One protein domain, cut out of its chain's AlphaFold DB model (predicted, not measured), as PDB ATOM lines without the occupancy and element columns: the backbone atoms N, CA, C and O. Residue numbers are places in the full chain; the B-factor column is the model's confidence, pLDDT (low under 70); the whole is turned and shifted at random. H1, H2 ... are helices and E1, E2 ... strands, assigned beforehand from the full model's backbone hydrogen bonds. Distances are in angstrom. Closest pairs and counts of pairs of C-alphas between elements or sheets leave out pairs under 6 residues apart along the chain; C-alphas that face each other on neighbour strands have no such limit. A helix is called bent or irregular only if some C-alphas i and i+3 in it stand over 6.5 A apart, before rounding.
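Overview. This is residues 17 to 99 and 149 to 233 of the 312 residues of an uncharacterized protein of Vibrio ishigakensis (UniProt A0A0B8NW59). A small three-stranded sheet, E2, E1 and E3, makes one end of the domain, with H1 crossing one of its faces; H2 lies in the middle of the whole, crossed by the kinked H3, and the helical hairpin of H4 and H5 makes the other end, with H5 packed on H2. The long link of residues 63 to 77 loops out beyond H1. The printed part has 168 residues, with named elements in the order E1, E2, H1, H2, H3, H4, H5, E3; the sheet's order is E2, E1, E3, antiparallel, and the class is mostly helix. The whole is compact, with a radius of gyration of the C-alphas of 16.8 A and spans of 50 by 41 by 30 A.

Along the chain. E1, residues 17 to 22, begins at C-alpha 17 (157.597, 212.206, 186.498), and E2 is residues 25 to 29. H1, residues 42 to 62, is 30.3 A long and ends at C-alpha 62 (164.604, 215.509, 201.650). H2, residues 78 to 94, is 23.8 A long. H3, residues 149 to 167, is 22.5 A long and irregular: C-alphas 161 and 164 are 7.8 A apart, and it has a kink of 87 degrees near residue 161. H4 is residues 187 to 198, and H5, residues 204 to 220, is 24.6 A long. E3, residues 228 to 232, ends at C-alpha 232 (158.875, 215.900, 190.257).

Arrangement. H2 is the hub and touches three helices. It touches H5 at a steep tilt of 44 degrees, opposite ways, the closest C-alphas being those of Leu 83 and Leu 212, 5.9 A apart. With residues 84 to 91 alone it touches H3, about perpendicular at 78 degrees; the closest C-alphas, of Glu 89 and Val 166, are 6.6 A apart. With residues 78 to 85 alone it touches H1, whose closest C-alpha, Tyr 56, is 6.8 A from that of Ala 82. H1 also touches H3, with the C-alphas of Ala 49 and Ile 165 4.4 A apart. The tilts are mostly crossed, but H4 and H5 form a helical hairpin at a shallow tilt of 16 degrees, opposite ways, with the C-alphas of Ile 191 and Arg 214 5.8 A apart as the closest. The domain has two layers, helices on one face of a sheet: H1 and H2 on one face of E2, E1 and E3. H1 runs across the strands, at 64 degrees to E1 on the local plane, with a height over the sheet of 9.4 A. H3 only grazes the sheet, with residues 161 to 162, and H4 and H5 are not on it. In the hairpin of E1 and E2, N 20 and O 27 are 2.8 A apart, within hydrogen-bond range, as are N 19 and O 230, 2.8 A, between E1 and E3. Residues 75 to 76 pair briefly with residues 231 to 232 of E3, antiparallel. Each O i to N i+4 pair is within hydrogen-bond range in H1, H2, H4 and H5, against 10 of 15 in H3.

Size, cuts and confidence. The two C-alphas farthest apart, of Asn 33 and Arg 200, are 51.2 A apart. Residues 100 to 148 are not printed, and C-alphas 99 and 149 are 11.4 A apart across the cut. The links from E2 to H1, H1 to H2 and H3 to H4 are long. The mean pLDDT of the printed part is 87.5; residues 63 to 74 and 221 to 226 are under 70.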
ATOM      1  N   CYS A  17     157.963 213.546 186.059       91.44
ATOM      2  CA  CYS A  17     157.597 212.206 186.498       91.44
ATOM      3  C   CYS A  17     156.636 212.307 187.682       91.44
ATOM      4  O   CYS A  17     156.907 213.018 188.650       91.44
ATOM      5  N   GLY A  18     155.520 211.589 187.623       93.50
ATOM      6  CA  GLY A  18     154.468 211.669 188.630       93.50
ATOM      7  C   GLY A  18     153.088 211.447 188.035       93.50
ATOM      8  O   GLY A  18     152.933 210.687 187.084       93.50
ATOM      9  N   VAL A  19     152.078 212.105 188.590       93.00
ATOM     10  CA  VAL A  19     150.682 211.952 188.190       93.00
ATOM     11  C   VAL A  19     149.977 213.293 188.037       93.00
ATOM     12  O   VAL A  19     150.201 214.235 188.798       93.00
ATOM     13  N   VAL A  20     149.095 213.352 187.044       91.75
ATOM     14  CA  VAL A  20     148.113 214.414 186.846       91.75
ATOM     15  C   VAL A  20     146.725 213.798 186.975       91.75
ATOM     16  O   VAL A  20     146.364 212.911 186.202       91.75
ATOM     17  N   VAL A  21     145.961 214.262 187.959       89.44
ATOM     18  CA  VAL A  21     144.571 213.861 188.205       89.44
ATOM     19  C   VAL A  21     143.667 215.017 187.807       89.44
ATOM     20  O   VAL A  21     143.781 216.103 188.371       89.44
ATOM     21  N   SER A  22     142.781 214.787 186.844       86.12
ATOM     22  CA  SER A  22     141.800 215.765 186.368       86.12
ATOM     23  C   SER A  22     140.412 215.137 186.283       86.12
ATOM     24  O   SER A  22     140.250 213.926 186.440       86.12
ATOM     25  N   GLY A  23     139.394 215.943 185.967       77.06
ATOM     26  CA  GLY A  23     138.049 215.426 185.680       77.06
ATOM     27  C   GLY A  23     137.991 214.446 184.496       77.06
ATOM     28  O   GLY A  23     137.016 213.713 184.364       77.06
ATOM     29  N   GLN A  24     139.029 214.404 183.653       79.88
ATOM     30  CA  GLN A  24     139.144 213.472 182.524       79.88
ATOM     31  C   GLN A  24     139.802 212.135 182.900       79.88
ATOM     32  O   GLN A  24     139.833 211.223 182.077       79.88
ATOM     33  N   GLY A  25     140.329 212.006 184.122       84.50
ATOM     34  CA  GLY A  25     140.958 210.788 184.622       84.50
ATOM     35  C   GLY A  25     142.365 211.009 185.177       84.50
ATOM     36  O   GLY A  25     142.778 212.123 185.506       84.50
ATOM     37  N   VAL A  26     143.107 209.907 185.295       89.50
ATOM     38  CA  VAL A  26     144.439 209.858 185.909       89.50
ATOM     39  C   VAL A  26     145.488 209.572 184.838       89.50
ATOM     40  O   VAL A  26     145.448 208.532 184.187       89.50
ATOM     41  N   ASN A  27     146.454 210.477 184.682       91.25
ATOM     42  CA  ASN A  27     147.577 210.328 183.757       91.25
ATOM     43  C   ASN A  27     148.884 210.209 184.540       91.25
ATOM     44  O   ASN A  27     149.241 211.121 185.286       91.25
ATOM     45  N   VAL A  28     149.609 209.104 184.359       92.31
ATOM     46  CA  VAL A  28     150.874 208.830 185.057       92.31
ATOM     47  C   VAL A  28     152.043 208.963 184.083       92.31
ATOM     48  O   VAL A  28     152.055 208.352 183.017       92.31
ATOM     49  N   PHE A  29     153.032 209.762 184.467       92.38
ATOM     50  CA  PHE A  29     154.232 210.068 183.698       92.38
ATOM     51  C   PHE A  29     155.411 209.340 184.329       92.38
ATOM     52  O   PHE A  29     155.868 209.695 185.416       92.38
ATOM     53  N   PHE A  30     155.883 208.298 183.658       92.00
ATOM     54  CA  PHE A  30     156.964 207.457 184.153       92.00
ATOM     55  C   PHE A  30     158.347 208.014 183.808       92.00
ATOM     56  O   PHE A  30     158.483 208.794 182.861       92.00
ATOM     57  N   PRO A  31     159.393 207.584 184.534       90.19
ATOM     58  CA  PRO A  31     160.768 207.819 184.124       90.19
ATOM     59  C   PRO A  31     160.999 207.339 182.685       90.19
ATOM     60  O   PRO A  31     160.484 206.297 182.269       90.19
ATOM     61  N   ARG A  32     161.817 208.078 181.934       84.94
ATOM     62  CA  ARG A  32     162.381 207.662 180.644       84.94
ATOM     63  C   ARG A  32     162.890 206.222 180.714       84.94
ATOM     64  O   ARG A  32     163.453 205.815 181.728       84.94
ATOM     65  N   ASN A  33     162.693 205.482 179.624       83.38
ATOM     66  CA  ASN A  33     163.057 204.068 179.466       83.38
ATOM     67  C   ASN A  33     162.310 203.081 180.376       83.38
ATOM     68  O   ASN A  33     162.674 201.908 180.428       83.38
ATOM     69  N   SER A  34     161.245 203.508 181.059       86.31
ATOM     70  CA  SER A  34     160.366 202.566 181.758       86.31
ATOM     71  C   SER A  34     159.677 201.639 180.756       86.31
ATOM     72  O   SER A  34     159.072 202.100 179.788       86.31
ATOM     73  N   SER A  35     159.711 200.329 181.004       87.31
ATOM     74  CA  SER A  35     158.908 199.363 180.250       87.31
ATOM     75  C   SER A  35     157.446 199.474 180.681       87.31
ATOM     76  O   SER A  35     157.065 198.994 181.749       87.31
ATOM     77  N   LEU A  36     156.634 200.153 179.869       88.94
ATOM     78  CA  LEU A  36     155.249 200.449 180.221       88.94
ATOM     79  C   LEU A  36     154.337 199.248 179.927       88.94
ATOM     80  O   LEU A  36     154.264 198.804 178.780       88.94
ATOM     81  N   PRO A  37     153.623 198.714 180.932       89.88
ATOM     82  CA  PRO A  37     152.580 197.727 180.695       89.88
ATOM     83  C   PRO A  37     151.376 198.373 179.996       89.88
ATOM     84  O   PRO A  37     151.203 199.592 180.006       89.88
ATOM     85  N   HIS A  38     150.494 197.539 179.443       89.38
ATOM     86  CA  HIS A  38     149.230 198.009 178.879       89.38
ATOM     87  C   HIS A  38     148.410 198.765 179.934       89.38
ATOM     88  O   HIS A  38     148.317 198.339 181.095       89.38
ATOM     89  N   SER A  39     147.807 199.879 179.517       87.81
ATOM     90  CA  SER A  39     146.959 200.704 180.379       87.81
ATOM     91  C   SER A  39     145.798 199.891 180.966       87.81
ATOM     92  O   SER A  39     145.304 198.958 180.336       87.81
ATOM     93  N   GLY A  40     145.398 200.207 182.199       85.19
ATOM     94  CA  GLY A  40     144.319 199.514 182.915       85.19
ATOM     95  C   GLY A  40     144.666 198.120 183.455       85.19
ATOM     96  O   GLY A  40     143.865 197.523 184.165       85.19
ATOM     97  N   THR A  41     145.856 197.579 183.178       91.94
ATOM     98  CA  THR A  41     146.267 196.288 183.752       91.94
ATOM     99  C   THR A  41     146.691 196.418 185.217       91.94
ATOM    100  O   THR A  41     147.221 197.444 185.645       91.94
ATOM    101  N   LYS A  42     146.573 195.328 185.988       92.50
ATOM    102  CA  LYS A  42     147.092 195.250 187.367       92.50
ATOM    103  C   LYS A  42     148.580 195.616 187.459       92.50
ATOM    104  O   LYS A  42     149.008 196.244 188.423       92.50
ATOM    105  N   SER A  43     149.371 195.247 186.452       93.31
ATOM    106  CA  SER A  43     150.790 195.615 186.370       93.31
ATOM    107  C   SER A  43     150.988 197.122 186.196       93.31
ATOM    108  O   SER A  43     151.893 197.675 186.813       93.31
ATOM    109  N   CYS A  44     150.125 197.793 185.423       93.56
ATOM    110  CA  CYS A  44     150.134 199.251 185.287       93.56
ATOM    111  C   CYS A  44     149.863 199.935 186.626       93.56
ATOM    112  O   CYS A  44     150.677 200.740 187.067       93.56
ATOM    113  N   PHE A  45     148.807 199.535 187.340       94.38
ATOM    114  CA  PHE A  45     148.513 200.095 188.663       94.38
ATOM    115  C   PHE A  45     149.650 199.888 189.665       94.38
ATOM    116  O   PHE A  45     150.019 200.823 190.373       94.38
ATOM    117  N   ARG A  46     150.253 198.694 189.704       95.06
ATOM    118  CA  ARG A  46     151.408 198.413 190.572       95.06
ATOM    119  C   ARG A  46     152.615 199.285 190.243       95.06
ATOM    120  O   ARG A  46     153.264 199.784 191.163       95.06
ATOM    121  N   LEU A  47     152.919 199.472 188.959       95.44
ATOM    122  CA  LEU A  47     154.034 200.313 188.526       95.44
ATOM    123  C   LEU A  47     153.769 201.788 188.861       95.44
ATOM    124  O   LEU A  47     154.630 202.440 189.449       95.44
ATOM    125  N   SER A  48     152.562 202.287 188.575       95.25
ATOM    126  CA  SER A  48     152.122 203.641 188.933       95.25
ATOM    127  C   SER A  48     152.219 203.884 190.438       95.25
ATOM    128  O   SER A  48     152.808 204.870 190.875       95.25
ATOM    129  N   ALA A  49     151.680 202.967 191.247       95.69
ATOM    130  CA  ALA A  49     151.737 203.043 192.702       95.69
ATOM    131  C   ALA A  49     153.185 203.068 193.207       95.69
ATOM    132  O   ALA A  49     153.526 203.868 194.075       95.69
ATOM    133  N   SER A  50     154.052 202.234 192.626       95.44
ATOM    134  CA  SER A  50     155.476 202.183 192.978       95.44
ATOM    135  C   SER A  50     156.182 203.506 192.685       95.44
ATOM    136  O   SER A  50     156.934 203.982 193.532       95.44
ATOM    137  N   LEU A  51     155.902 204.135 191.537       95.38
ATOM    138  CA  LEU A  51     156.439 205.453 191.199       95.38
ATOM    139  C   LEU A  51     156.015 206.511 192.223       95.38
ATOM    140  O   LEU A  51     156.863 207.222 192.757       95.38
ATOM    141  N   ILE A  52     154.717 206.607 192.520       95.25
ATOM    142  CA  ILE A  52     154.209 207.629 193.444       95.25
ATOM    143  C   ILE A  52     154.715 207.404 194.870       95.25
ATOM    144  O   ILE A  52     155.095 208.368 195.529       95.25
ATOM    145  N   ARG A  53     154.813 206.153 195.336       94.06
ATOM    146  CA  ARG A  53     155.424 205.839 196.639       94.06
ATOM    147  C   ARG A  53     156.906 206.177 196.683       94.06
ATOM    148  O   ARG A  53     157.376 206.684 197.697       94.06
ATOM    149  N   ALA A  54     157.641 205.913 195.605       93.19
ATOM    150  CA  ALA A  54     159.047 206.280 195.522       93.19
ATOM    151  C   ALA A  54     159.217 207.807 195.581       93.19
ATOM    152  O   ALA A  54     160.060 208.288 196.334       93.19
ATOM    153  N   ILE A  55     158.377 208.566 194.863       92.69
ATOM    154  CA  ILE A  55     158.357 210.035 194.933       92.69
ATOM    155  C   ILE A  55     158.005 210.492 196.351       92.69
ATOM    156  O   ILE A  55     158.705 211.327 196.913       92.69
ATOM    157  N   TYR A  56     156.962 209.924 196.961       92.12
ATOM    158  CA  TYR A  56     156.563 210.264 198.325       92.12
ATOM    159  C   TYR A  56     157.721 210.053 199.308       92.12
ATOM    160  O   TYR A  56     158.096 210.989 200.013       92.12
ATOM    161  N   ARG A  57     158.365 208.881 199.276       90.50
ATOM    162  CA  ARG A  57     159.537 208.575 200.104       90.50
ATOM    163  C   ARG A  57     160.677 209.570 199.880       90.50
ATOM    164  O   ARG A  57     161.189 210.121 200.848       90.50
ATOM    165  N   TYR A  58     161.012 209.852 198.621       88.75
ATOM    166  CA  TYR A  58     162.034 210.837 198.262       88.75
ATOM    167  C   TYR A  58     161.750 212.221 198.870       88.75
ATOM    168  O   TYR A  58     162.647 212.855 199.422       88.75
ATOM    169  N   THR A  59     160.491 212.673 198.832       84.81
ATOM    170  CA  THR A  59     160.107 213.969 199.418       84.81
ATOM    171  C   THR A  59     160.153 213.976 200.946       84.81
ATOM    172  O   THR A  59     160.467 215.010 201.528       84.81
ATOM    173  N   GLN A  60     159.875 212.845 201.609       84.31
ATOM    174  CA  GLN A  60     159.990 212.733 203.067       84.31
ATOM    175  C   GLN A  60     161.457 212.823 203.502       84.31
ATOM    176  O   GLN A  60     161.780 213.631 204.373       84.31
ATOM    177  N   ASP A  61     162.349 212.085 202.837       82.31
ATOM    178  CA  ASP A  61     163.779 212.040 203.171       82.31
ATOM    179  C   ASP A  61     164.468 213.404 202.974       82.31
ATOM    180  O   ASP A  61     165.327 213.789 203.764       82.31
ATOM    181  N   ARG A  62     164.052 214.176 201.963       73.75
ATOM    182  CA  ARG A  62     164.604 215.509 201.650       73.75
ATOM    183  C   ARG A  62     163.939 216.670 202.407       73.75
ATOM    184  O   ARG A  62     164.435 217.791 202.359       73.75
ATOM    185  N   SER A  63     162.827 216.437 203.111       57.12
ATOM    186  CA  SER A  63     162.111 217.482 203.868       57.12
ATOM    187  C   SER A  63     162.814 217.915 205.166       57.12
ATOM    188  O   SER A  63     162.402 218.890 205.800       57.12
ATOM    189  N   SER A  64     163.914 217.256 205.554       50.06
ATOM    190  CA  SER A  64     164.800 217.772 206.599       50.06
ATOM    191  C   SER A  64     165.489 219.056 206.117       50.06
ATOM    192  O   SER A  64     166.254 219.040 205.156       50.06
ATOM    193  N   VAL A  65     165.203 220.150 206.826       38.97
ATOM    194  CA  VAL A  65     165.443 221.594 206.588       38.97
ATOM    195  C   VAL A  65     166.826 222.023 206.040       38.97
ATOM    196  O   VAL A  65     167.004 223.183 205.687       38.97
ATOM    197  N   ILE A  66     167.806 221.128 205.909       41.00
ATOM    198  CA  ILE A  66     169.183 221.462 205.511       41.00
ATOM    199  C   ILE A  66     169.431 221.284 203.996       41.00
ATOM    200  O   ILE A  66     170.275 221.985 203.450       41.00
ATOM    201  N   GLU A  67     168.667 220.443 203.284       44.78
ATOM    202  CA  GLU A  67     168.880 220.183 201.837       44.78
ATOM    203  C   GLU A  67     167.855 220.871 200.911       44.78
ATOM    204  O   GLU A  67     168.056 220.955 199.701       44.78
ATOM    205  N   ALA A  68     166.762 221.407 201.464       42.03
ATOM    206  CA  ALA A  68     165.676 222.026 200.694       42.03
ATOM    207  C   ALA A  68     166.024 223.408 200.098       42.03
ATOM    208  O   ALA A  68     165.266 223.934 199.285       42.03
ATOM    209  N   LEU A  69     167.147 224.010 200.503       37.91
ATOM    210  CA  LEU A  69     167.555 225.355 200.080       37.91
ATOM    211  C   LEU A  69     168.262 225.395 198.715       37.91
ATOM    212  O   LEU A  69     168.461 226.486 198.189       37.91
ATOM    213  N   GLU A  70     168.627 224.248 198.131       46.12
ATOM    214  CA  GLU A  70     169.452 224.213 196.909       46.12
ATOM    215  C   GLU A  70     168.737 223.686 195.653       46.12
ATOM    216  O   GLU A  70     169.085 224.125 194.562       46.12
ATOM    217  N   ASP A  71     167.687 222.865 195.783       46.47
ATOM    218  CA  ASP A  71     166.961 222.253 194.646       46.47
ATOM    219  C   ASP A  71     165.556 222.856 194.420       46.47
ATOM    220  O   ASP A  71     164.602 222.173 194.022       46.47
ATOM    221  N   GLY A  72     165.406 224.151 194.711       49.28
ATOM    222  CA  GLY A  72     164.163 224.893 194.507       49.28
ATOM    223  C   GLY A  72     163.608 224.737 193.082       49.28
ATOM    224  O   GLY A  72     164.346 224.838 192.111       49.28
ATOM    225  N   GLU A  73     162.288 224.532 192.989       55.00
ATOM    226  CA  GLU A  73     161.435 224.522 191.775       55.00
ATOM    227  C   GLU A  73     161.074 223.175 191.119       55.00
ATOM    228  O   GLU A  73     160.371 223.144 190.107       55.00
ATOM    229  N   GLY A  74     161.440 222.034 191.706       67.88
ATOM    230  CA  GLY A  74     161.154 220.736 191.083       67.88
ATOM    231  C   GLY A  74     159.864 220.017 191.496       67.88
ATOM    232  O   GLY A  74     159.494 219.068 190.809       67.88
ATOM    233  N   TRP A  75     159.234 220.340 192.632       80.44
ATOM    234  CA  TRP A  75     158.247 219.443 193.265       80.44
ATOM    235  C   TRP A  75     156.820 219.979 193.215       80.44
ATOM    236  O   TRP A  75     156.491 221.004 193.812       80.44
ATOM    237  N   PHE A  76     155.936 219.209 192.594       83.25
ATOM    238  CA  PHE A  76     154.528 219.544 192.457       83.25
ATOM    239  C   PHE A  76     153.697 218.755 193.464       83.25
ATOM    240  O   PHE A  76     153.796 217.532 193.548       83.25
ATOM    241  N   GLY A  77     152.882 219.463 194.247       85.56
ATOM    242  CA  GLY A  77     151.870 218.850 195.104       85.56
ATOM    243  C   GLY A  77     152.392 217.997 196.266       85.56
ATOM    244  O   GLY A  77     151.622 217.202 196.794       85.56
ATOM    245  N   HIS A  78     153.648 218.158 196.701       86.12
ATOM    246  CA  HIS A  78     154.262 217.336 197.760       86.12
ATOM    247  C   HIS A  78     153.435 217.290 199.062       86.12
ATOM    248  O   HIS A  78     153.187 216.212 199.592       86.12
ATOM    249  N   HIS A  79     152.938 218.436 199.547       87.75
ATOM    250  CA  HIS A  79     152.100 218.495 200.750       87.75
ATOM    251  C   HIS A  79     150.787 217.728 200.553       87.75
ATOM    252  O   HIS A  79     150.368 216.962 201.415       87.75
ATOM    253  N   LYS A  80     150.154 217.887 199.383       90.50
ATOM    254  CA  LYS A  80     148.925 217.167 199.038       90.50
ATOM    255  C   LYS A  80     149.175 215.661 198.955       90.50
ATOM    256  O   LYS A  80     148.398 214.900 199.515       90.50
ATOM    257  N   LEU A  81     150.270 215.241 198.321       91.88
ATOM    258  CA  LEU A  81     150.678 213.839 198.269       91.88
ATOM    259  C   LEU A  81     150.892 213.275 199.679       91.88
ATOM    260  O   LEU A  81     150.387 212.200 199.970       91.88
ATOM    261  N   ALA A  82     151.560 214.015 200.567       92.31
ATOM    262  CA  ALA A  82     151.784 213.580 201.942       92.31
ATOM    263  C   ALA A  82     150.484 213.398 202.737       92.31
ATOM    264  O   ALA A  82     150.348 212.411 203.458       92.31
ATOM    265  N   LEU A  83     149.519 214.308 202.576       94.38
ATOM    266  CA  LEU A  83     148.200 214.178 203.196       94.38
ATOM    267  C   LEU A  83     147.432 212.967 202.654       94.38
ATOM    268  O   LEU A  83     146.923 212.172 203.438       94.38
ATOM    269  N   ILE A  84     147.375 212.814 201.326       94.75
ATOM    270  CA  ILE A  84     146.671 211.709 200.661       94.75
ATOM    271  C   ILE A  84     147.268 210.366 201.083       94.75
ATOM    272  O   ILE A  84     146.536 209.491 201.545       94.75
ATOM    273  N   SER A  85     148.589 210.212 200.953       95.06
ATOM    274  CA  SER A  85     149.294 208.990 201.336       95.06
ATOM    275  C   SER A  85     149.094 208.684 202.817       95.06
ATOM    276  O   SER A  85     148.681 207.579 203.142       95.06
ATOM    277  N   GLY A  86     149.282 209.664 203.708       95.38
ATOM    278  CA  GLY A  86     149.129 209.454 205.148       95.38
ATOM    279  C   GLY A  86     147.720 209.022 205.565       95.38
ATOM    280  O   GLY A  86     147.582 208.143 206.414       95.38
ATOM    281  N   LEU A  87     146.675 209.604 204.964       97.62
ATOM    282  CA  LEU A  87     145.280 209.251 205.254       97.62
ATOM    283  C   LEU A  87     144.921 207.854 204.739       97.62
ATOM    284  O   LEU A  87     144.370 207.045 205.485       97.62
ATOM    285  N   LEU A  88     145.258 207.551 203.481       96.56
ATOM    286  CA  LEU A  88     144.958 206.249 202.882       96.56
ATOM    287  C   LEU A  88     145.753 205.121 203.549       96.56
ATOM    288  O   LEU A  88     145.204 204.044 203.777       96.56
ATOM    289  N   GLU A  89     147.025 205.352 203.885       95.38
ATOM    290  CA  GLU A  89     147.865 204.364 204.568       95.38
ATOM    291  C   GLU A  89     147.383 204.096 206.000       95.38
ATOM    292  O   GLU A  89     147.284 202.927 206.377       95.38
ATOM    293  N   ASP A  90     147.019 205.126 206.785       96.62
ATOM    294  CA  ASP A  90     146.463 204.909 208.133       96.62
ATOM    295  C   ASP A  90     145.149 204.125 208.076       96.62
ATOM    296  O   ASP A  90     144.980 203.175 208.844       96.62
ATOM    297  N   TYR A  91     144.259 204.472 207.141       96.75
ATOM    298  CA  TYR A  91     142.994 203.768 206.954       96.75
ATOM    299  C   TYR A  91     143.202 202.310 206.530       96.75
ATOM    300  O   TYR A  91     142.634 201.410 207.142       96.75
ATOM    301  N   CYS A  92     144.063 202.040 205.545       94.75
ATOM    302  CA  CYS A  92     144.357 200.665 205.127       94.75
ATOM    303  C   CYS A  92     144.955 199.828 206.266       94.75
ATOM    304  O   CYS A  92     144.688 198.632 206.360       94.75
ATOM    305  N   ALA A  93     145.780 200.440 207.118       94.94
ATOM    306  CA  ALA A  93     146.445 199.738 208.208       94.94
ATOM    307  C   ALA A  93     145.532 199.504 209.419       94.94
ATOM    308  O   ALA A  93     145.721 198.528 210.146       94.94
ATOM    309  N   ASN A  94     144.572 200.395 209.670       94.00
ATOM    310  CA  ASN A  94     143.894 200.438 210.959       94.00
ATOM    311  C   ASN A  94     142.372 200.668 210.910       94.00
ATOM    312  O   ASN A  94     141.729 200.687 211.964       94.00
ATOM    313  N   GLY A  95     141.803 200.881 209.727       93.81
ATOM    314  CA  GLY A  95     140.396 201.209 209.528       93.81
ATOM    315  C   GLY A  95     140.002 202.601 210.027       93.81
ATOM    316  O   GLY A  95     140.831 203.488 210.255       93.81
ATOM    317  N   LEU A  96     138.691 202.790 210.191       94.81
ATOM    318  CA  LEU A  96     138.100 204.068 210.579       94.81
ATOM    319  C   LEU A  96     138.545 204.522 211.981       94.81
ATOM    320  O   LEU A  96     138.890 203.724 212.855       94.81
ATOM    321  N   TYR A  97     138.480 205.836 212.214       94.88
ATOM    322  CA  TYR A  97     138.711 206.394 213.544       94.88
ATOM    323  C   TYR A  97     137.690 205.817 214.532       94.88
ATOM    324  O   TYR A  97     136.503 205.712 214.226       94.88
ATOM    325  N   SER A  98     138.149 205.474 215.735       90.62
ATOM    326  CA  SER A  98     137.270 205.067 216.827       90.62
ATOM    327  C   SER A  98     137.625 205.841 218.086       90.62
ATOM    328  O   SER A  98     138.738 205.769 218.604       90.62
ATOM    329  N   GLN A  99     136.654 206.596 218.590       85.75
ATOM    330  CA  GLN A  99     136.840 207.415 219.772       85.75
ATOM    331  C   GLN A  99     136.981 206.530 221.006       85.75
ATOM    332  O   GLN A  99     136.147 205.658 221.274       85.75
ATOM    333  N   ARG A 149     132.753 210.054 211.080       96.44
ATOM    334  CA  ARG A 149     132.008 210.457 209.871       96.44
ATOM    335  C   ARG A 149     132.835 211.358 208.963       96.44
ATOM    336  O   ARG A 149     132.877 211.127 207.758       96.44
ATOM    337  N   ILE A 150     133.546 212.329 209.542       97.25
ATOM    338  CA  ILE A 150     134.487 213.184 208.806       97.25
ATOM    339  C   ILE A 150     135.575 212.325 208.151       97.25
ATOM    340  O   ILE A 150     135.823 212.453 206.954       97.25
ATOM    341  N   HIS A 151     136.185 211.409 208.911       97.25
ATOM    342  CA  HIS A 151     137.193 210.494 208.383       97.25
ATOM    343  C   HIS A 151     136.627 209.648 207.231       97.25
ATOM    344  O   HIS A 151     137.246 209.583 206.173       97.25
ATOM    345  N   ALA A 152     135.432 209.068 207.383       96.56
ATOM    346  CA  ALA A 152     134.801 208.266 206.336       96.56
ATOM    347  C   ALA A 152     134.541 209.079 205.060       96.56
ATOM    348  O   ALA A 152     134.836 208.605 203.967       96.56
ATOM    349  N   SER A 153     134.034 210.307 205.195       95.31
ATOM    350  CA  SER A 153     133.768 211.200 204.061       95.31
ATOM    351  C   SER A 153     135.051 211.537 203.291       95.31
ATOM    352  O   SER A 153     135.097 211.381 202.071       95.31
ATOM    353  N   VAL A 154     136.141 211.857 204.002       95.81
ATOM    354  CA  VAL A 154     137.463 212.096 203.394       95.81
ATOM    355  C   VAL A 154     138.001 210.846 202.691       95.81
ATOM    356  O   VAL A 154     138.502 210.943 201.572       95.81
ATOM    357  N   ILE A 155     137.883 209.658 203.296       97.06
ATOM    358  CA  ILE A 155     138.340 208.414 202.657       97.06
ATOM    359  C   ILE A 155     137.513 208.100 201.409       97.06
ATOM    360  O   ILE A 155     138.102 207.750 200.392       97.06
ATOM    361  N   ARG A 156     136.186 208.284 201.431       94.75
ATOM    362  CA  ARG A 156     135.336 208.121 200.235       94.75
ATOM    363  C   ARG A 156     135.753 209.060 199.104       94.75
ATOM    364  O   ARG A 156     135.815 208.642 197.949       94.75
ATOM    365  N   GLU A 157     136.063 210.312 199.431       92.19
ATOM    366  CA  GLU A 157     136.552 211.285 198.453       92.19
ATOM    367  C   GLU A 157     137.878 210.823 197.829       92.19
ATOM    368  O   GLU A 157     138.003 210.749 196.602       92.19
ATOM    369  N   LEU A 158     138.854 210.466 198.668       93.31
ATOM    370  CA  LEU A 158     140.188 210.064 198.228       93.31
ATOM    371  C   LEU A 158     140.196 208.731 197.480       93.31
ATOM    372  O   LEU A 158     140.960 208.581 196.525       93.31
ATOM    373  N   ASP A 159     139.351 207.786 197.883       93.19
ATOM    374  CA  ASP A 159     139.266 206.448 197.304       93.19
ATOM    375  C   ASP A 159     139.056 206.509 195.788       93.19
ATOM    376  O   ASP A 159     139.826 205.926 195.024       93.19
ATOM    377  N   SER A 160     138.107 207.345 195.358       86.44
ATOM    378  CA  SER A 160     137.735 207.521 193.949       86.44
ATOM    379  C   SER A 160     138.894 207.920 193.025       86.44
ATOM    380  O   SER A 160     138.869 207.621 191.834       86.44
ATOM    381  N   SER A 161     139.902 208.616 193.558       88.31
ATOM    382  CA  SER A 161     140.942 209.278 192.760       88.31
ATOM    383  C   SER A 161     142.356 208.767 193.056       88.31
ATOM    384  O   SER A 161     143.243 208.866 192.203       88.31
ATOM    385  N   TYR A 162     142.584 208.217 194.250       93.12
ATOM    386  CA  TYR A 162     143.925 207.980 194.787       93.12
ATOM    387  C   TYR A 162     144.116 206.615 195.463       93.12
ATOM    388  O   TYR A 162     145.262 206.276 195.756       93.12
ATOM    389  N   ALA A 163     143.072 205.794 195.670       93.25
ATOM    390  CA  ALA A 163     143.214 204.485 196.334       93.25
ATOM    391  C   ALA A 163     144.279 203.589 195.688       93.25
ATOM    392  O   ALA A 163     145.038 202.902 196.380       93.25
ATOM    393  N   TRP A 164     144.397 203.652 194.361       94.06
ATOM    394  CA  TRP A 164     145.378 202.896 193.589       94.06
ATOM    395  C   TRP A 164     146.830 203.151 194.018       94.06
ATOM    396  O   TRP A 164     147.665 202.266 193.843       94.06
ATOM    397  N   ILE A 165     147.145 204.306 194.622       93.75
ATOM    398  CA  ILE A 165     148.484 204.605 195.159       93.75
ATOM    399  C   ILE A 165     148.851 203.603 196.263       93.75
ATOM    400  O   ILE A 165     149.993 203.142 196.327       93.75
ATOM    401  N   VAL A 166     147.890 203.210 197.105       92.56
ATOM    402  CA  VAL A 166     148.111 202.313 198.255       92.56
ATOM    403  C   VAL A 166     147.753 200.858 197.933       92.56
ATOM    404  O   VAL A 166     148.442 199.941 198.386       92.56
ATOM    405  N   THR A 167     146.771 200.607 197.068       92.31
ATOM    406  CA  THR A 167     146.381 199.232 196.707       92.31
ATOM    407  C   THR A 167     147.203 198.650 195.556       92.31
ATOM    408  O   THR A 167     147.397 197.436 195.479       92.31
ATOM    409  N   GLY A 168     147.714 199.490 194.647       93.31
ATOM    410  CA  GLY A 168     148.289 199.024 193.383       93.31
ATOM    411  C   GLY A 168     147.261 198.313 192.493       93.31
ATOM    412  O   GLY A 168     147.633 197.438 191.706       93.31
ATOM    413  N   SER A 169     145.979 198.655 192.639       92.12
ATOM    414  CA  SER A 169     144.845 198.151 191.854       92.12
ATOM    415  C   SER A 169     143.762 199.225 191.710       92.12
ATOM    416  O   SER A 169     143.816 200.242 192.392       92.12
ATOM    417  N   ASP A 170     142.761 198.978 190.872       89.38
ATOM    418  CA  ASP A 170     141.550 199.806 190.756       89.38
ATOM    419  C   ASP A 170     140.488 199.505 191.830       89.38
ATOM    420  O   ASP A 170     139.416 200.107 191.829       89.38
ATOM    421  N   LEU A 171     140.768 198.571 192.743       90.44
ATOM    422  CA  LEU A 171     139.845 198.195 193.806       90.44
ATOM    423  C   LEU A 171     139.663 199.340 194.807       90.44
ATOM    424  O   LEU A 171     140.641 199.882 195.329       90.44
ATOM    425  N   SER A 172     138.396 199.630 195.101       92.62
ATOM    426  CA  SER A 172     137.983 200.563 196.148       92.62
ATOM    427  C   SER A 172     138.315 200.005 197.531       92.62
ATOM    428  O   SER A 172     138.033 198.841 197.826       92.62
ATOM    429  N   ILE A 173     138.884 200.850 198.388       92.75
ATOM    430  CA  ILE A 173     139.122 200.555 199.806       92.75
ATOM    431  C   ILE A 173     137.957 200.998 200.694       92.75
ATOM    432  O   ILE A 173     137.940 200.664 201.870       92.75
ATOM    433  N   ALA A 174     136.995 201.748 200.155       91.56
ATOM    434  CA  ALA A 174     135.934 202.395 200.923       91.56
ATOM    435  C   ALA A 174     134.580 201.660 200.858       91.56
ATOM    436  O   ALA A 174     133.545 202.255 201.164       91.56
ATOM    437  N   GLN A 175     134.540 200.395 200.420       89.75
ATOM    438  CA  GLN A 175     133.283 199.633 200.299       89.75
ATOM    439  C   GLN A 175     132.585 199.415 201.647       89.75
ATOM    440  O   GLN A 175     131.360 199.469 201.730       89.75
ATOM    441  N   ASP A 176     133.358 199.205 202.705       88.00
ATOM    442  CA  ASP A 176     132.901 198.943 204.069       88.00
ATOM    443  C   ASP A 176     132.362 200.187 204.792       88.00
ATOM    444  O   ASP A 176     131.613 200.061 205.760       88.00
ATOM    445  N   ILE A 177     132.671 201.387 204.293       92.00
ATOM    446  CA  ILE A 177     132.258 202.664 204.895       92.00
ATOM    447  C   ILE A 177     131.200 203.421 204.083       92.00
ATOM    448  O   ILE A 177     130.869 204.560 204.413       92.00
ATOM    449  N   GLN A 178     130.619 202.811 203.044       90.25
ATOM    450  CA  GLN A 178     129.554 203.443 202.246       90.25
ATOM    451  C   GLN A 178     128.296 203.755 203.066       90.25
ATOM    452  O   GLN A 178     127.575 204.701 202.770       90.25
ATOM    453  N   THR A 179     128.035 202.980 204.121       89.81
ATOM    454  CA  THR A 179     126.864 203.147 204.996       89.81
ATOM    455  C   THR A 179     127.086 204.148 206.130       89.81
ATOM    456  O   THR A 179     126.133 204.510 206.821       89.81
ATOM    457  N   VAL A 180     128.324 204.613 206.340       92.94
ATOM    458  CA  VAL A 180     128.639 205.605 207.375       92.94
ATOM    459  C   VAL A 180     128.035 206.948 206.975       92.94
ATOM    460  O   VAL A 180     128.297 207.448 205.883       92.94
ATOM    461  N   SER A 181     127.245 207.550 207.864       93.31
ATOM    462  CA  SER A 181     126.584 208.833 207.606       93.31
ATOM    463  C   SER A 181     127.579 209.951 207.276       93.31
ATOM    464  O   SER A 181     128.708 209.951 207.767       93.31
ATOM    465  N   GLU A 182     127.142 210.922 206.473       94.75
ATOM    466  CA  GLU A 182     127.919 212.135 206.202       94.75
ATOM    467  C   GLU A 182     128.166 212.956 207.484       94.75
ATOM    468  O   GLU A 182     127.375 212.878 208.438       94.75
ATOM    469  N   PRO A 183     129.264 213.733 207.529       95.12
ATOM    470  CA  PRO A 183     129.547 214.629 208.634       95.12
ATOM    471  C   PRO A 183     128.486 215.728 208.729       95.12
ATOM    472  O   PRO A 183     127.844 216.120 207.754       95.12
ATOM    473  N   LYS A 184     128.291 216.218 209.945       91.56
ATOM    474  CA  LYS A 184     127.329 217.258 210.276       91.56
ATOM    475  C   LYS A 184     127.937 218.637 210.053       91.56
ATOM    476  O   LYS A 184     129.034 218.937 210.514       91.56
ATOM    477  N   GLY A 185     127.133 219.509 209.453       90.31
ATOM    478  CA  GLY A 185     127.466 220.917 209.274       90.31
ATOM    479  C   GLY A 185     128.550 221.173 208.228       90.31
ATOM    480  O   GLY A 185     129.109 220.269 207.607       90.31
ATOM    481  N   GLU A 186     128.823 222.459 208.036       90.75
ATOM    482  CA  GLU A 186     129.815 222.951 207.079       90.75
ATOM    483  C   GLU A 186     131.257 222.603 207.480       90.75
ATOM    484  O   GLU A 186     131.548 222.322 208.644       90.75
ATOM    485  N   LEU A 187     132.189 222.724 206.529       91.25
ATOM    486  CA  LEU A 187     133.612 222.398 206.703       91.25
ATOM    487  C   LEU A 187     134.248 223.000 207.970       91.25
ATOM    488  O   LEU A 187     135.069 222.359 208.623       91.25
ATOM    489  N   TRP A 188     133.879 224.231 208.330       92.25
ATOM    490  CA  TRP A 188     134.395 224.880 209.535       92.25
ATOM    491  C   TRP A 188     133.998 224.125 210.815       92.25
ATOM    492  O   TRP A 188     134.867 223.865 211.645       92.25
ATOM    493  N   HIS A 189     132.746 223.664 210.923       94.25
ATOM    494  CA  HIS A 189     132.282 222.849 212.054       94.25
ATOM    495  C   HIS A 189     133.031 221.513 212.131       94.25
ATOM    496  O   HIS A 189     133.341 221.029 213.216       94.25
ATOM    497  N   GLN A 190     133.367 220.928 210.978       95.50
ATOM    498  CA  GLN A 190     134.145 219.690 210.914       95.50
ATOM    499  C   GLN A 190     135.575 219.898 211.436       95.50
ATOM    500  O   GLN A 190     136.086 219.094 212.218       95.50
ATOM    501  N   ILE A 191     136.216 221.008 211.053       95.69
ATOM    502  CA  ILE A 191     137.543 221.392 211.554       95.69
ATOM    503  C   ILE A 191     137.500 221.641 213.069       95.69
ATOM    504  O   ILE A 191     138.403 221.198 213.781       95.69
ATOM    505  N   GLU A 192     136.464 222.314 213.576       95.94
ATOM    506  CA  GLU A 192     136.277 222.506 215.017       95.94
ATOM    507  C   GLU A 192     136.083 221.187 215.766       95.94
ATOM    508  O   GLU A 192     136.737 220.973 216.786       95.94
ATOM    509  N   ALA A 193     135.261 220.271 215.243       95.75
ATOM    510  CA  ALA A 193     135.057 218.954 215.837       95.75
ATOM    511  C   ALA A 193     136.376 218.167 215.955       95.75
ATOM    512  O   ALA A 193     136.633 217.537 216.982       95.75
ATOM    513  N   ILE A 194     137.244 218.245 214.938       96.69
ATOM    514  CA  ILE A 194     138.583 217.640 214.981       96.69
ATOM    515  C   ILE A 194     139.477 218.325 216.023       96.69
ATOM    516  O   ILE A 194     140.174 217.636 216.769       96.69
ATOM    517  N   ASN A 195     139.480 219.659 216.089       96.69
ATOM    518  CA  ASN A 195     140.292 220.391 217.067       96.69
ATOM    519  C   ASN A 195     139.867 220.065 218.506       96.69
ATOM    520  O   ASN A 195     140.724 219.809 219.345       96.69
ATOM    521  N   PHE A 196     138.562 219.993 218.766       94.75
ATOM    522  CA  PHE A 196     138.035 219.597 220.069       94.75
ATOM    523  C   PHE A 196     138.440 218.164 220.445       94.75
ATOM    524  O   PHE A 196     138.768 217.881 221.597       94.75
ATOM    525  N   GLU A 197     138.458 217.243 219.479       94.25
ATOM    526  CA  GLU A 197     138.906 215.873 219.729       94.25
ATOM    527  C   GLU A 197     140.421 215.793 219.984       94.25
ATOM    528  O   GLU A 197     140.858 215.058 220.873       94.25
ATOM    529  N   LEU A 198     141.229 216.592 219.278       95.31
ATOM    530  CA  LEU A 198     142.682 216.681 219.480       95.31
ATOM    531  C   LEU A 198     143.070 217.063 220.915       95.31
ATOM    532  O   LEU A 198     144.104 216.607 221.395       95.31
ATOM    533  N   GLU A 199     142.253 217.858 221.608       93.12
ATOM    534  CA  GLU A 199     142.492 218.238 223.008       93.12
ATOM    535  C   GLU A 199     142.305 217.073 223.995       93.12
ATOM    536  O   GLU A 199     142.786 217.122 225.129       93.12
ATOM    537  N   ARG A 200     141.600 216.012 223.586       88.81
ATOM    538  CA  ARG A 200     141.153 214.913 224.463       88.81
ATOM    539  C   ARG A 200     141.875 213.596 224.196       88.81
ATOM    540  O   ARG A 200     141.813 212.674 225.013       88.81
ATOM    541  N   VAL A 201     142.517 213.489 223.041       89.88
ATOM    542  CA  VAL A 201     143.197 212.287 222.575       89.88
ATOM    543  C   VAL A 201     144.664 212.296 223.008       89.88
ATOM    544  O   VAL A 201     145.357 213.301 222.906       89.88
ATOM    545  N   TYR A 202     145.156 211.134 223.443       84.62
ATOM    546  CA  TYR A 202     146.545 210.943 223.892       84.62
ATOM    547  C   TYR A 202     147.318 209.899 223.074       84.62
ATOM    548  O   TYR A 202     148.482 209.636 223.348       84.62
ATOM    549  N   SER A 203     146.663 209.238 222.117       90.12
ATOM    550  CA  SER A 203     147.297 208.240 221.252       90.12
ATOM    551  C   SER A 203     148.071 208.948 220.145       90.12
ATOM    552  O   SER A 203     147.480 209.722 219.396       90.12
ATOM    553  N   ASP A 204     149.364 208.654 219.997       93.12
ATOM    554  CA  ASP A 204     150.200 209.249 218.943       93.12
ATOM    555  C   ASP A 204     149.629 209.017 217.541       93.12
ATOM    556  O   ASP A 204     149.711 209.887 216.673       93.12
ATOM    557  N   ARG A 205     149.035 207.836 217.318       94.31
ATOM    558  CA  ARG A 205     148.356 207.512 216.063       94.31
ATOM    559  C   ARG A 205     147.172 208.443 215.839       94.31
ATOM    560  O   ARG A 205     147.095 209.072 214.790       94.31
ATOM    561  N   ASP A 206     146.284 208.535 216.819       94.56
ATOM    562  CA  ASP A 206     145.049 209.305 216.697       94.56
ATOM    563  C   ASP A 206     145.378 210.801 216.543       94.56
ATOM    564  O   ASP A 206     144.836 211.463 215.668       94.56
ATOM    565  N   ILE A 207     146.352 211.322 217.303       96.19
ATOM    566  CA  ILE A 207     146.844 212.703 217.161       96.19
ATOM    567  C   ILE A 207     147.350 212.956 215.735       96.19
ATOM    568  O   ILE A 207     147.055 213.999 215.149       96.19
ATOM    569  N   ARG A 208     148.119 212.021 215.163       97.12
ATOM    570  CA  ARG A 208     148.611 212.122 213.783       97.12
ATOM    571  C   ARG A 208     147.466 212.091 212.772       97.12
ATOM    572  O   ARG A 208     147.425 212.971 211.918       97.12
ATOM    573  N   LEU A 209     146.531 211.146 212.887       97.88
ATOM    574  CA  LEU A 209     145.370 211.043 211.998       97.88
ATOM    575  C   LEU A 209     144.520 212.320 212.031       97.88
ATOM    576  O   LEU A 209     144.190 212.875 210.988       97.88
ATOM    577  N   LEU A 210     144.209 212.830 213.222       97.62
ATOM    578  CA  LEU A 210     143.416 214.048 213.387       97.62
ATOM    579  C   LEU A 210     144.117 215.277 212.791       97.62
ATOM    580  O   LEU A 210     143.466 216.108 212.159       97.62
ATOM    581  N   LYS A 211     145.445 215.385 212.933       97.62
ATOM    582  CA  LYS A 211     146.228 216.435 212.261       97.62
ATOM    583  C   LYS A 211     146.150 216.307 210.738       97.62
ATOM    584  O   LYS A 211     145.873 217.308 210.085       97.62
ATOM    585  N   LEU A 212     146.313 215.098 210.190       97.69
ATOM    586  CA  LEU A 212     146.182 214.844 208.751       97.69
ATOM    587  C   LEU A 212     144.793 215.235 208.229       97.69
ATOM    588  O   LEU A 212     144.700 215.944 207.232       97.69
ATOM    589  N   LEU A 213     143.722 214.838 208.926       97.62
ATOM    590  CA  LEU A 213     142.348 215.201 208.565       97.62
ATOM    591  C   LEU A 213     142.148 216.716 208.579       97.62
ATOM    592  O   LEU A 213     141.666 217.290 207.606       97.62
ATOM    593  N   ARG A 214     142.564 217.388 209.657       96.94
ATOM    594  CA  ARG A 214     142.455 218.846 209.781       96.94
ATOM    595  C   ARG A 214     143.189 219.565 208.651       96.94
ATOM    596  O   ARG A 214     142.653 220.508 208.072       96.94
ATOM    597  N   ASP A 215     144.416 219.146 208.363       95.44
ATOM    598  CA  ASP A 215     145.263 219.790 207.361       95.44
ATOM    599  C   ASP A 215     144.739 219.504 205.938       95.44
ATOM    600  O   ASP A 215     144.760 220.396 205.086       95.44
ATOM    601  N   TYR A 216     144.153 218.321 205.706       95.12
ATOM    602  CA  TYR A 216     143.421 217.997 204.480       95.12
ATOM    603  C   TYR A 216     142.206 218.900 204.273       95.12
ATOM    604  O   TYR A 216     142.142 219.590 203.255       95.12
ATOM    605  N   LEU A 217     141.295 218.983 205.248       93.69
ATOM    606  CA  LEU A 217     140.094 219.822 205.144       93.69
ATOM    607  C   LEU A 217     140.452 221.294 204.901       93.69
ATOM    608  O   LEU A 217     139.873 221.942 204.032       93.69
ATOM    609  N   LYS A 218     141.471 221.817 205.597       92.19
ATOM    610  CA  LYS A 218     141.985 223.177 205.357       92.19
ATOM    611  C   LYS A 218     142.519 223.371 203.938       92.19
ATOM    612  O   LYS A 218     142.370 224.455 203.386       92.19
ATOM    613  N   SER A 219     143.140 222.347 203.353       86.38
ATOM    614  CA  SER A 219     143.685 222.417 201.991       86.38
ATOM    615  C   SER A 219     142.611 222.399 200.898       86.38
ATOM    616  O   SER A 219     142.858 222.905 199.802       86.38
ATOM    617  N   VAL A 220     141.437 221.835 201.199       78.44
ATOM    618  CA  VAL A 220     140.273 221.766 200.302       78.44
ATOM    619  C   VAL A 220     139.382 223.008 200.441       78.44
ATOM    620  O   VAL A 220     138.707 223.391 199.487       78.44
ATOM    621  N   HIS A 221     139.408 223.689 201.593       68.75
ATOM    622  CA  HIS A 221     138.602 224.886 201.836       68.75
ATOM    623  C   HIS A 221     138.805 225.969 200.762       68.75
ATOM    624  O   HIS A 221     139.922 226.423 200.518       68.75
ATOM    625  N   GLY A 222     137.704 226.398 200.133       57.62
ATOM    626  CA  GLY A 222     137.697 227.483 199.148       57.62
ATOM    627  C   GLY A 222     138.314 227.138 197.789       57.62
ATOM    628  O   GLY A 222     138.506 228.042 196.977       57.62
ATOM    629  N   ARG A 223     138.636 225.865 197.520       61.94
ATOM    630  CA  ARG A 223     139.143 225.417 196.216       61.94
ATOM    631  C   ARG A 223     138.073 224.622 195.479       61.94
ATOM    632  O   ARG A 223     137.593 223.612 195.984       61.94
ATOM    633  N   GLU A 224     137.738 225.040 194.262       55.31
ATOM    634  CA  GLU A 224     137.002 224.174 193.338       55.31
ATOM    635  C   GLU A 224     137.836 222.924 193.005       55.31
ATOM    636  O   GLU A 224     139.069 222.939 193.142       55.31
ATOM    637  N   LYS A 225     137.168 221.841 192.569       59.97
ATOM    638  CA  LYS A 225     137.807 220.609 192.069       59.97
ATOM    639  C   LYS A 225     138.760 220.962 190.924       59.97
ATOM    640  O   LYS A 225     138.373 221.018 189.763       59.97
ATOM    641  N   SER A 226     140.007 221.224 191.281       63.44
ATOM    642  CA  SER A 226     141.077 221.629 190.382       63.44
ATOM    643  C   SER A 226     141.981 220.441 190.094       63.44
ATOM    644  O   SER A 226     142.191 219.564 190.944       63.44
ATOM    645  N   ASP A 227     142.521 220.422 188.879       80.88
ATOM    646  CA  ASP A 227     143.485 219.418 188.451       80.88
ATOM    647  C   ASP A 227     144.650 219.342 189.441       80.88
ATOM    648  O   ASP A 227     145.282 220.342 189.788       80.88
ATOM    649  N   SER A 228     144.947 218.131 189.894       87.12
ATOM    650  CA  SER A 228     145.998 217.871 190.868       87.12
ATOM    651  C   SER A 228     147.226 217.320 190.167       87.12
ATOM    652  O   SER A 228     147.163 216.288 189.507       87.12
ATOM    653  N   VAL A 229     148.356 218.001 190.330       89.38
ATOM    654  CA  VAL A 229     149.658 217.547 189.830       89.38
ATOM    655  C   VAL A 229     150.505 217.142 191.025       89.38
ATOM    656  O   VAL A 229     150.779 217.973 191.892       89.38
ATOM    657  N   LEU A 230     150.910 215.874 191.067       90.88
ATOM    658  CA  LEU A 230     151.744 215.305 192.122       90.88
ATOM    659  C   LEU A 230     152.981 214.684 191.470       90.88
ATOM    660  O   LEU A 230     152.853 213.721 190.717       90.88
ATOM    661  N   GLY A 231     154.175 215.210 191.720       91.19
ATOM    662  CA  GLY A 231     155.377 214.656 191.097       91.19
ATOM    663  C   GLY A 231     156.597 215.555 191.150       91.19
ATOM    664  O   GLY A 231     156.630 216.545 191.879       91.19
ATOM    665  N   ILE A 232     157.594 215.204 190.342       88.88
ATOM    666  CA  ILE A 232     158.875 215.900 190.257       88.88
ATOM    667  C   ILE A 232     159.235 216.243 188.808       88.88
ATOM    668  O   ILE A 232     159.033 215.445 187.894       88.88
ATOM    669  N   ARG A 233     159.796 217.434 188.588       83.38
ATOM    670  CA  ARG A 233     160.278 217.912 187.281       83.38
ATOM    671  C   ARG A 233     161.609 217.266 186.890       83.38
ATOM    672  O   ARG A 233     161.830 216.852 185.751       83.38
TER     673      ARG A 233